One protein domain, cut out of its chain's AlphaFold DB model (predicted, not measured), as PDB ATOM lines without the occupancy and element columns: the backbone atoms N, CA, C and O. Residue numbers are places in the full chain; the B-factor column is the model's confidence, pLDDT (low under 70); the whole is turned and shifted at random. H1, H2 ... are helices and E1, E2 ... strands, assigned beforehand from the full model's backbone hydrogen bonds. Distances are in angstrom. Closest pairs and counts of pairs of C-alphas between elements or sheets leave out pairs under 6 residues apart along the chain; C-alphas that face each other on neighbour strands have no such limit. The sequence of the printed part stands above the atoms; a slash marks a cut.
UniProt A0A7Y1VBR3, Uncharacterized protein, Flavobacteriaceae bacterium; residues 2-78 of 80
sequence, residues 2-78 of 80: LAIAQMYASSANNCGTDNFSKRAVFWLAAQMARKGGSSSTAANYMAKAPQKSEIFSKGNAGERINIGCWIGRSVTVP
ATOM      1  N   LEU A   2     125.955  91.917  81.146       90.81
ATOM      2  CA  LEU A   2     125.256  90.677  80.762       90.81
ATOM      3  C   LEU A   2     126.116  89.415  80.921       90.81
ATOM      4  O   LEU A   2     125.639  88.436  81.480       90.81
ATOM      5  N   ALA A   3     127.400  89.468  80.554       91.88
ATOM      6  CA  ALA A   3     128.328  88.360  80.798       91.88
ATOM      7  C   ALA A   3     128.428  88.003  82.296       91.88
ATOM      8  O   ALA A   3     128.332  86.839  82.660       91.88
ATOM      9  N   ILE A   4     128.515  89.008  83.177       91.75
ATOM     10  CA  ILE A   4     128.535  88.808  84.639       91.75
ATOM     11  C   ILE A   4     127.214  88.192  85.120       91.75
ATOM     12  O   ILE A   4     127.222  87.272  85.933       91.75
ATOM     13  N   ALA A   5     126.077  88.669  84.600       93.44
ATOM     14  CA  ALA A   5     124.768  88.102  84.911       93.44
ATOM     15  C   ALA A   5     124.702  86.611  84.549       93.44
ATOM     16  O   ALA A   5     124.238  85.799  85.348       93.44
ATOM     17  N   GLN A   6     125.233  86.251  83.380       93.00
ATOM     18  CA  GLN A   6     125.297  84.870  82.927       93.00
ATOM     19  C   GLN A   6     126.252  84.027  83.773       93.00
ATOM     20  O   GLN A   6     125.888  82.920  84.153       93.00
ATOM     21  N   MET A   7     127.413  84.557  84.165       92.56
ATOM     22  CA  MET A   7     128.334  83.865  85.077       92.56
ATOM     23  C   MET A   7     127.700  83.582  86.446       92.56
ATOM     24  O   MET A   7     127.853  82.481  86.981       92.56
ATOM     25  N   TYR A   8     126.952  84.542  87.005       92.94
ATOM     26  CA  TYR A   8     126.197  84.328  88.241       92.94
ATOM     27  C   TYR A   8     125.122  83.259  88.053       92.94
ATOM     28  O   TYR A   8     125.065  82.313  88.831       92.94
ATOM     29  N   ALA A   9     124.322  83.356  86.989       93.00
ATOM     30  CA  ALA A   9     123.285  82.376  86.681       93.00
ATOM     31  C   ALA A   9     123.846  80.951  86.515       93.00
ATOM     32  O   ALA A   9     123.267  80.005  87.043       93.00
ATOM     33  N   SER A  10     124.992  80.791  85.847       92.69
ATOM     34  CA  SER A  10     125.670  79.495  85.697       92.69
ATOM     35  C   SER A  10     126.202  78.938  87.019       92.69
ATOM     36  O   SER A  10     126.306  77.726  87.181       92.69
ATOM     37  N   SER A  11     126.511  79.807  87.984       90.75
ATOM     38  CA  SER A  11     127.001  79.409  89.308       90.75
ATOM     39  C   SER A  11     125.874  79.100  90.304       90.75
ATOM     40  O   SER A  11     126.151  78.593  91.388       90.75
ATOM     41  N   ALA A  12     124.608  79.359  89.950       90.38
ATOM     42  CA  ALA A  12     123.458  79.226  90.847       90.38
ATOM     43  C   ALA A  12     123.348  77.839  91.506       90.38
ATOM     44  O   ALA A  12     123.123  77.736  92.709       90.38
ATOM     45  N   ASN A  13     123.597  76.768  90.747       86.75
ATOM     46  CA  ASN A  13     123.507  75.394  91.255       86.75
ATOM     47  C   ASN A  13     124.579  75.048  92.302       86.75
ATOM     48  O   ASN A  13     124.362  74.155  93.126       86.75
ATOM     49  N   ASN A  14     125.703  75.767  92.281       87.88
ATOM     50  CA  ASN A  14     126.868  75.497  93.119       87.88
ATOM     51  C   ASN A  14     127.009  76.491  94.283       87.88
ATOM     52  O   ASN A  14     127.786  76.233  95.197       87.88
ATOM     53  N   CYS A  15     126.264  77.602  94.277       86.19
ATOM     54  CA  CYS A  15     126.461  78.716  95.210       86.19
ATOM     55  C   CYS A  15     125.271  78.951  96.138       86.19
ATOM     56  O   CYS A  15     124.693  80.034  96.181       86.19
ATOM     57  N   GLY A  16     124.945  77.914  96.913       83.50
ATOM     58  CA  GLY A  16     123.956  77.931  97.989       83.50
ATOM     59  C   GLY A  16     123.900  76.585  98.716       83.50
ATOM     60  O   GLY A  16     124.355  75.568  98.189       83.50
ATOM     61  N   THR A  17     123.347  76.577  99.927       85.62
ATOM     62  CA  THR A  17     123.231  75.382 100.782       85.62
ATOM     63  C   THR A  17     121.914  74.637 100.574       85.62
ATOM     64  O   THR A  17     121.868  73.417 100.690       85.62
ATOM     65  N   ASP A  18     120.858  75.354 100.196       89.62
ATOM     66  CA  ASP A  18     119.516  74.831  99.943       89.62
ATOM     67  C   ASP A  18     118.977  75.307  98.581       89.62
ATOM     68  O   ASP A  18     119.593  76.123  97.890       89.62
ATOM     69  N   ASN A  19     117.819  74.785  98.160       89.75
ATOM     70  CA  ASN A  19     117.206  75.163  96.880       89.75
ATOM     71  C   ASN A  19     116.954  76.682  96.788       89.75
ATOM     72  O   ASN A  19     117.211  77.299  95.753       89.75
ATOM     73  N   PHE A  20     116.526  77.288  97.898       91.56
ATOM     74  CA  PHE A  20     116.201  78.707  97.975       91.56
ATOM     75  C   PHE A  20     117.434  79.594  97.755       91.56
ATOM     76  O   PHE A  20     117.427  80.464  96.891       91.56
ATOM     77  N   SER A  21     118.507  79.371  98.512       89.94
ATOM     78  CA  SER A  21     119.765  80.126  98.444       89.94
ATOM     79  C   SER A  21     120.479  79.924  97.110       89.94
ATOM     80  O   SER A  21     120.966  80.898  96.537       89.94
ATOM     81  N   LYS A  22     120.448  78.707  96.549       92.44
ATOM     82  CA  LYS A  22     120.937  78.437  95.186       92.44
ATOM     83  C   LYS A  22     120.195  79.279  94.151       92.44
ATOM     84  O   LYS A  22     120.807  79.923  93.302       92.44
ATOM     85  N   ARG A  23     118.865  79.344  94.245       94.19
ATOM     86  CA  ARG A  23     118.052  80.167  93.337       94.19
ATOM     87  C   ARG A  23     118.149  81.660  93.640       94.19
ATOM     88  O   ARG A  23     117.976  82.464  92.727       94.19
ATOM     89  N   ALA A  24     118.477  82.059  94.865       93.88
ATOM     90  CA  ALA A  24     118.674  83.461  95.234       93.88
ATOM     91  C   ALA A  24     119.823  84.118  94.439       93.88
ATOM     92  O   ALA A  24     119.798  85.328  94.206       93.88
ATOM     93  N   VAL A  25     120.773  83.331  93.914       94.44
ATOM     94  CA  VAL A  25     121.797  83.794  92.956       94.44
ATOM     95  C   VAL A  25     121.166  84.456  91.723       94.44
ATOM     96  O   VAL A  25     121.702  85.438  91.198       94.44
ATOM     97  N   PHE A  26     119.994  83.990  91.280       95.00
ATOM     98  CA  PHE A  26     119.296  84.587  90.145       95.00
ATOM     99  C   PHE A  26     118.805  86.014  90.423       95.00
ATOM    100  O   PHE A  26     118.659  86.780  89.472       95.00
ATOM    101  N   TRP A  27     118.640  86.438  91.683       94.31
ATOM    102  CA  TRP A  27     118.394  87.853  91.991       94.31
ATOM    103  C   TRP A  27     119.615  88.729  91.673       94.31
ATOM    104  O   TRP A  27     119.449  89.803  91.087       94.31
ATOM    105  N   LEU A  28     120.842  88.268  91.963       92.81
ATOM    106  CA  LEU A  28     122.065  88.968  91.527       92.81
ATOM    107  C   LEU A  28     122.157  89.005  90.006       92.81
ATOM    108  O   LEU A  28     122.456  90.053  89.432       92.81
ATOM    109  N   ALA A  29     121.899  87.868  89.354       94.62
ATOM    110  CA  ALA A  29     121.938  87.771  87.900       94.62
ATOM    111  C   ALA A  29     120.932  88.738  87.257       94.62
ATOM    112  O   ALA A  29     121.295  89.508  86.369       94.62
ATOM    113  N   ALA A  30     119.696  88.784  87.762       95.00
ATOM    114  CA  ALA A  30     118.675  89.717  87.302       95.00
ATOM    115  C   ALA A  30     119.107  91.177  87.486       95.00
ATOM    116  O   ALA A  30     118.967  91.978  86.563       95.00
ATOM    117  N   GLN A  31     119.686  91.532  88.637       93.06
ATOM    118  CA  GLN A  31     120.181  92.890  88.877       93.06
ATOM    119  C   GLN A  31     121.289  93.275  87.883       93.06
ATOM    120  O   GLN A  31     121.271  94.381  87.340       93.06
ATOM    121  N   MET A  32     122.230  92.368  87.606       94.06
ATOM    122  CA  MET A  32     123.285  92.596  86.614       94.06
ATOM    123  C   MET A  32     122.728  92.690  85.193       94.06
ATOM    124  O   MET A  32     123.196  93.519  84.415       94.06
ATOM    125  N   ALA A  33     121.700  91.908  84.861       95.94
ATOM    126  CA  ALA A  33     121.023  91.995  83.574       95.94
ATOM    127  C   ALA A  33     120.305  93.342  83.385       95.94
ATOM    128  O   ALA A  33     120.469  93.968  82.337       95.94
ATOM    129  N   ARG A  34     119.619  93.849  84.425       94.12
ATOM    130  CA  ARG A  34     119.012  95.197  84.418       94.12
ATOM    131  C   ARG A  34     120.069  96.284  84.248       94.12
ATOM    132  O   ARG A  34     119.893  97.163  83.414       94.12
ATOM    133  N   LYS A  35     121.193  96.195  84.972       93.25
ATOM    134  CA  LYS A  35     122.335  97.117  84.799       93.25
ATOM    135  C   LYS A  35     122.939  97.059  83.396       93.25
ATOM    136  O   LYS A  35     123.473  98.048  82.919       93.25
ATOM    137  N   GLY A  36     122.863  95.904  82.740       93.25
ATOM    138  CA  GLY A  36     123.281  95.719  81.354       93.25
ATOM    139  C   GLY A  36     122.265  96.165  80.305       93.25
ATOM    140  O   GLY A  36     122.507  95.901  79.135       93.25
ATOM    141  N   GLY A  37     121.143  96.777  80.696       94.12
ATOM    142  CA  GLY A  37     120.112  97.249  79.769       94.12
ATOM    143  C   GLY A  37     119.206  96.154  79.197       94.12
ATOM    144  O   GLY A  37     118.410  96.441  78.312       94.12
ATOM    145  N   SER A  38     119.284  94.911  79.694       94.75
ATOM    146  CA  SER A  38     118.429  93.815  79.221       94.75
ATOM    147  C   SER A  38     117.321  93.487  80.217       94.75
ATOM    148  O   SER A  38     117.489  92.690  81.149       94.75
ATOM    149  N   SER A  39     116.153  94.085  79.992       94.19
ATOM    150  CA  SER A  39     114.939  93.808  80.766       94.19
ATOM    151  C   SER A  39     114.422  92.383  80.555       94.19
ATOM    152  O   SER A  39     113.957  91.758  81.507       94.19
ATOM    153  N   SER A  40     114.550  91.832  79.345       94.94
ATOM    154  CA  SER A  40     114.115  90.465  79.024       94.94
ATOM    155  C   SER A  40     114.953  89.415  79.756       94.94
ATOM    156  O   SER A  40     114.411  88.504  80.384       94.94
ATOM    157  N   THR A  41     116.279  89.574  79.760       94.31
ATOM    158  CA  THR A  41     117.189  88.698  80.509       94.31
ATOM    159  C   THR A  41     116.948  88.811  82.014       94.31
ATOM    160  O   THR A  41     116.937  87.803  82.719       94.31
ATOM    161  N   ALA A  42     116.704  90.024  82.516       95.31
ATOM    162  CA  ALA A  42     116.369  90.229  83.919       95.31
ATOM    163  C   ALA A  42     115.072  89.517  84.325       95.31
ATOM    164  O   ALA A  42     115.052  88.852  85.360       95.31
ATOM    165  N   ALA A  43     114.023  89.612  83.504       95.31
ATOM    166  CA  ALA A  43     112.761  88.915  83.729       95.31
ATOM    167  C   ALA A  43     112.946  87.388  83.727       95.31
ATOM    168  O   ALA A  43     112.427  86.707  84.610       95.31
ATOM    169  N   ASN A  44     113.758  86.852  82.807       94.88
ATOM    170  CA  ASN A  44     114.085  85.423  82.773       94.88
ATOM    171  C   ASN A  44     114.756  84.952  84.073       94.88
ATOM    172  O   ASN A  44     114.372  83.928  84.634       94.88
ATOM    173  N   TYR A  45     115.738  85.704  84.582       95.19
ATOM    174  CA  TYR A  45     116.392  85.360  85.845       95.19
ATOM    175  C   TYR A  45     115.462  85.538  87.048       95.19
ATOM    176  O   TYR A  45     115.449  84.680  87.925       95.19
ATOM    177  N   MET A  46     114.624  86.576  87.077       93.81
ATOM    178  CA  MET A  46     113.611  86.728  88.129       93.81
ATOM    179  C   MET A  46     112.620  85.558  88.169       93.81
ATOM    180  O   MET A  46     112.265  85.122  89.259       93.81
ATOM    181  N   ALA A  47     112.235  84.998  87.019       93.88
ATOM    182  CA  ALA A  47     111.380  83.810  86.961       93.88
ATOM    183  C   ALA A  47     112.054  82.549  87.541       93.88
ATOM    184  O   ALA A  47     111.377  81.651  88.032       93.88
ATOM    185  N   LYS A  48     113.392  82.481  87.511       93.94
ATOM    186  CA  LYS A  48     114.177  81.374  88.088       93.94
ATOM    187  C   LYS A  48     114.493  81.568  89.571       93.94
ATOM    188  O   LYS A  48     114.760  80.593  90.275       93.94
ATOM    189  N   ALA A  49     114.477  82.808  90.045       94.25
ATOM    190  CA  ALA A  49     114.692  83.129  91.446       94.25
ATOM    191  C   ALA A  49     113.523  82.635  92.332       94.25
ATOM    192  O   ALA A  49     112.473  82.254  91.794       94.25
ATOM    193  N   PRO A  50     113.682  82.599  93.670       93.00
ATOM    194  CA  PRO A  50     112.593  82.265  94.578       93.00
ATOM    195  C   PRO A  50     111.423  83.237  94.410       93.00
ATOM    196  O   PRO A  50     111.617  84.455  94.356       93.00
ATOM    197  N   GLN A  51     110.219  82.686  94.295       91.00
ATOM    198  CA  GLN A  51     108.995  83.459  94.099       91.00
ATOM    199  C   GLN A  51     108.413  83.936  95.433       91.00
ATOM    200  O   GLN A  51     108.776  83.449  96.503       91.00
ATOM    201  N   LYS A  52     107.458  84.872  95.371       87.56
ATOM    202  CA  LYS A  52     106.776  85.429  96.552       87.56
ATOM    203  C   LYS A  52     106.204  84.349  97.480       87.56
ATOM    204  O   LYS A  52     106.339  84.464  98.692       87.56
ATOM    205  N   SER A  53     105.616  83.291  96.923       89.81
ATOM    206  CA  SER A  53     105.094  82.160  97.701       89.81
ATOM    207  C   SER A  53     106.186  81.431  98.483       89.81
ATOM    208  O   SER A  53     105.973  81.068  99.631       89.81
ATOM    209  N   GLU A  54     107.373  81.259  97.902       89.94
ATOM    210  CA  GLU A  54     108.507  80.602  98.559       89.94
ATOM    211  C   GLU A  54     109.103  81.474  99.666       89.94
ATOM    212  O   GLU A  54     109.453  80.962 100.725       89.94
ATOM    213  N   ILE A  55     109.185  82.788  99.434       90.44
ATOM    214  CA  ILE A  55     109.610  83.767 100.447       90.44
ATOM    215  C   ILE A  55     108.637  83.746 101.630       90.44
ATOM    216  O   ILE A  55     109.065  83.696 102.781       90.44
ATOM    217  N   PHE A  56     107.333  83.740 101.346       89.50
ATOM    218  CA  PHE A  56     106.295  83.682 102.368       89.50
ATOM    219  C   PHE A  56     106.359  82.376 103.167       89.50
ATOM    220  O   PHE A  56     106.406  82.418 104.392       89.50
ATOM    221  N   SER A  57     106.448  81.227 102.491       90.75
ATOM    222  CA  SER A  57     106.553  79.920 103.152       90.75
ATOM    223  C   SER A  57     107.814  79.780 104.003       90.75
ATOM    224  O   SER A  57     107.783  79.106 105.029       90.75
ATOM    225  N   LYS A  58     108.930  80.396 103.592       88.62
ATOM    226  CA  LYS A  58     110.186  80.375 104.353       88.62
ATOM    227  C   LYS A  58     110.229  81.437 105.459       88.62
ATOM    228  O   LYS A  58     111.045  81.318 106.367       88.62
ATOM    229  N   GLY A  59     109.370  82.457 105.398       90.38
ATOM    230  CA  GLY A  59     109.292  83.525 106.396       90.38
ATOM    231  C   GLY A  59     110.537  84.414 106.460       90.38
ATOM    232  O   GLY A  59     110.792  85.031 107.487       90.38
ATOM    233  N   ASN A  60     111.322  84.479 105.383       89.38
ATOM    234  CA  ASN A  60     112.637  85.128 105.356       89.38
ATOM    235  C   ASN A  60     112.665  86.453 104.580       89.38
ATOM    236  O   ASN A  60     113.703  86.861 104.056       89.38
ATOM    237  N   ALA A  61     111.517  87.121 104.462       90.12
ATOM    238  CA  ALA A  61     111.431  88.436 103.836       90.12
ATOM    239  C   ALA A  61     112.375  89.432 104.536       90.12
ATOM    240  O   ALA A  61     112.434  89.494 105.762       90.12
ATOM    241  N   GLY A  62     113.159  90.179 103.754       89.81
ATOM    242  CA  GLY A  62     114.143  91.128 104.279       89.81
ATOM    243  C   GLY A  62     115.438  90.496 104.800       89.81
ATOM    244  O   GLY A  62     116.387  91.225 105.093       89.81
ATOM    245  N   GLU A  63     115.531  89.165 104.864       91.62
ATOM    246  CA  GLU A  63     116.752  88.484 105.285       91.62
ATOM    247  C   GLU A  63     117.871  88.669 104.248       91.62
ATOM    248  O   GLU A  63     117.643  88.752 103.035       91.62
ATOM    249  N   ARG A  64     119.116  88.739 104.721       90.81
ATOM    250  CA  ARG A  64     120.293  88.808 103.859       90.81
ATOM    251  C   ARG A  64     120.846  87.407 103.626       90.81
ATOM    252  O   ARG A  64     121.401  86.792 104.528       90.81
ATOM    253  N   ILE A  65     120.768  86.940 102.388       89.62
ATOM    254  CA  ILE A  65     121.347  85.667 101.971       89.62
ATOM    255  C   ILE A  65     122.754  85.909 101.455       89.62
ATOM    256  O   ILE A  65     122.963  86.631 100.476       89.62
ATOM    257  N   ASN A  66     123.720  85.264 102.097       89.12
ATOM    258  CA  ASN A  66     125.097  85.247 101.636       89.12
ATOM    259  C   ASN A  66     125.241  84.223 100.506       89.12
ATOM    260  O   ASN A  66     125.060  83.023 100.699       89.12
ATOM    261  N   ILE A  67     125.568  84.717  99.316       88.44
ATOM    262  CA  ILE A  67     125.912  83.914  98.149       88.44
ATOM    263  C   ILE A  67     127.407  83.596  98.240       88.44
ATOM    264  O   ILE A  67     128.259  84.439  97.944       88.44
ATOM    265  N   GLY A  68     127.709  82.374  98.682       77.81
ATOM    266  CA  GLY A  68     129.071  81.841  98.749       77.81
ATOM    267  C   GLY A  68     129.702  81.591  97.371       77.81
ATOM    268  O   GLY A  68     129.217  82.069  96.346       77.81
ATOM    269  N   CYS A  69     130.784  80.806  97.349       83.81
ATOM    270  CA  CYS A  69     131.686  80.608  96.202       83.81
ATOM    271  C   CYS A  69     132.518  81.849  95.825       83.81
ATOM    272  O   CYS A  69     132.579  82.834  96.553       83.81
ATOM    273  N   TRP A  70     133.114  81.802  94.626       88.06
ATOM    274  CA  TRP A  70     133.848  82.887  93.975       88.06
ATOM    275  C   TRP A  70     133.056  84.199  93.836       88.06
ATOM    276  O   TRP A  70     133.660  85.250  93.653       88.06
ATOM    277  N   ILE A  71     131.717  84.155  93.919       89.44
ATOM    278  CA  ILE A  71     130.870  85.351  93.832       89.44
ATOM    279  C   ILE A  71     131.086  86.251  95.055       89.44
ATOM    280  O   ILE A  71     131.173  87.466  94.887       89.44
ATOM    281  N   GLY A  72     131.150  85.676  96.264       87.06
ATOM    282  CA  GLY A  72     131.432  86.405  97.506       87.06
ATOM    283  C   GLY A  72     130.516  87.608  97.763       87.06
ATOM    284  O   GLY A  72     130.963  88.630  98.281       87.06
ATOM    285  N   ARG A  73     129.245  87.536  97.347       88.94
ATOM    286  CA  ARG A  73     128.262  88.625  97.495       88.94
ATOM    287  C   ARG A  73     127.075  88.160  98.314       88.94
ATOM    288  O   ARG A  73     126.955  87.010  98.697       88.94
ATOM    289  N   SER A  74     126.159  89.072  98.564       90.19
ATOM    290  CA  SER A  74     124.941  88.801  99.311       90.19
ATOM    291  C   SER A  74     123.760  89.487  98.646       90.19
ATOM    292  O   SER A  74     123.912  90.589  98.111       90.19
ATOM    293  N   VAL A  75     122.595  88.859  98.727       90.81
ATOM    294  CA  VAL A  75     121.316  89.395  98.263       90.81
ATOM    295  C   VAL A  75     120.375  89.581  99.427       90.81
ATOM    296  O   VAL A  75     120.345  88.767 100.341       90.81
ATOM    297  N   THR A  76     119.589  90.645  99.373       91.31
ATOM    298  CA  THR A  76     118.478  90.832 100.301       91.31
ATOM    299  C   THR A  76     117.238  90.191  99.701       91.31
ATOM    300  O   THR A  76     116.914  90.448  98.537       91.31
ATOM    301  N   VAL A  77     116.559  89.363 100.489       91.88
ATOM    302  CA  VAL A  77     115.270  88.786 100.119       91.88
ATOM    303  C   VAL A  77     114.255  89.927  99.976       91.88
ATOM    304  O   VAL A  77     114.108  90.729 100.900       91.88
ATOM    305  N   PRO A  78     113.561  90.038  98.834       86.44
ATOM    306  CA  PRO A  78     112.556  91.072  98.630       86.44
ATOM    307  C   PRO A  78     111.419  90.997  99.662       86.44
ATOM    308  O   PRO A  78     110.885  89.920  99.918       86.44
TER     309      PRO A  78
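What this domain is: This is residues 2 to 78 of the 80 residues of an uncharacterized protein of Flavobacteriaceae bacterium (UniProt A0A7Y1VBR3). The long helix H2 forms the core, with H1 and H3 side by side with it in an up-and-down trio whose centres make a triangle. The small strand hairpin E1 and E2 packs on the side of H2 away from H1 and H3, against its residues 20 to 28, while the short helix H4 lies off at one end and touches no helix. The printed part has 77 residues, with four named helices followed by two named strands, in the order H1, H2, H3, H4, E1, E2; the sheet, E1 - E2, is antiparallel and the class is mostly helix. The whole is compact, with a radius of gyration of the C-alphas of 11.5 A and spans of 32 by 24 by 17 A.

How they stand to each other: H1, residues 2 to 11, touches H2, residues 19 to 35, closest at the C-alphas of Ala 5 and Ala 29, 4.1 A apart. They form a helical hairpin with a shallow tilt of 5 degrees, opposite ways. H2 and H3, residues 39 to 48, are a second helical hairpin and touch, also at a shallow tilt of 5 degrees and opposite ways; their closest C-alphas, those of Ala 30 and Ala 42, are 4.1 A apart. H1 and H3 run the same way and are close but not clearly touching, with the C-alphas of Ala 9 and Tyr 45 closest at 7.6 A. H4, residues 52 to 58, is apart from H1 and H3. It is close but not clearly touching to H2, where the C-alphas of Phe 20 and Glu 54 are closest at 7.9 A; the tilt of 36 degrees is only just steep. E1, residues 64 to 67, and E2, residues 73 to 76, form an antiparallel hairpin, with N 65 and O 75 at 2.8 A and N 75 and O 65 at 2.9 A, within hydrogen-bond range. The closest C-alphas of H2 and E1 are those of Val 25 and Ile 67, 6.6 A apart, and of H2 and E2 those of Leu 28 and Val 75, 6.8 A apart. In H1, H3 and H4 every O i to N i+4 pair is within hydrogen-bond range; in H2, 9 of 13 are.

Where its parts are: H1 begins at C-alpha 2, (125.256, 90.677, 80.762), and is 14.2 A long from first to last C-alpha. H2 is 25.6 A long and ends at C-alpha 35, (122.335, 97.117, 84.799). H3 is 14.4 A long and H4 9.9 A. E1 is 9.4 A long, and E2, 10.4 A long, ends at C-alpha 76, (118.478, 90.832, 100.301).

The domain as a whole: The two C-alphas farthest apart, those of Ala 3 and Ser 57, are 32.3 A apart. The printed part has no cut. The link from H1 to H2 is short, and the other links are tight. The mean pLDDT of the printed part is 91.3, and no printed residue is under 70.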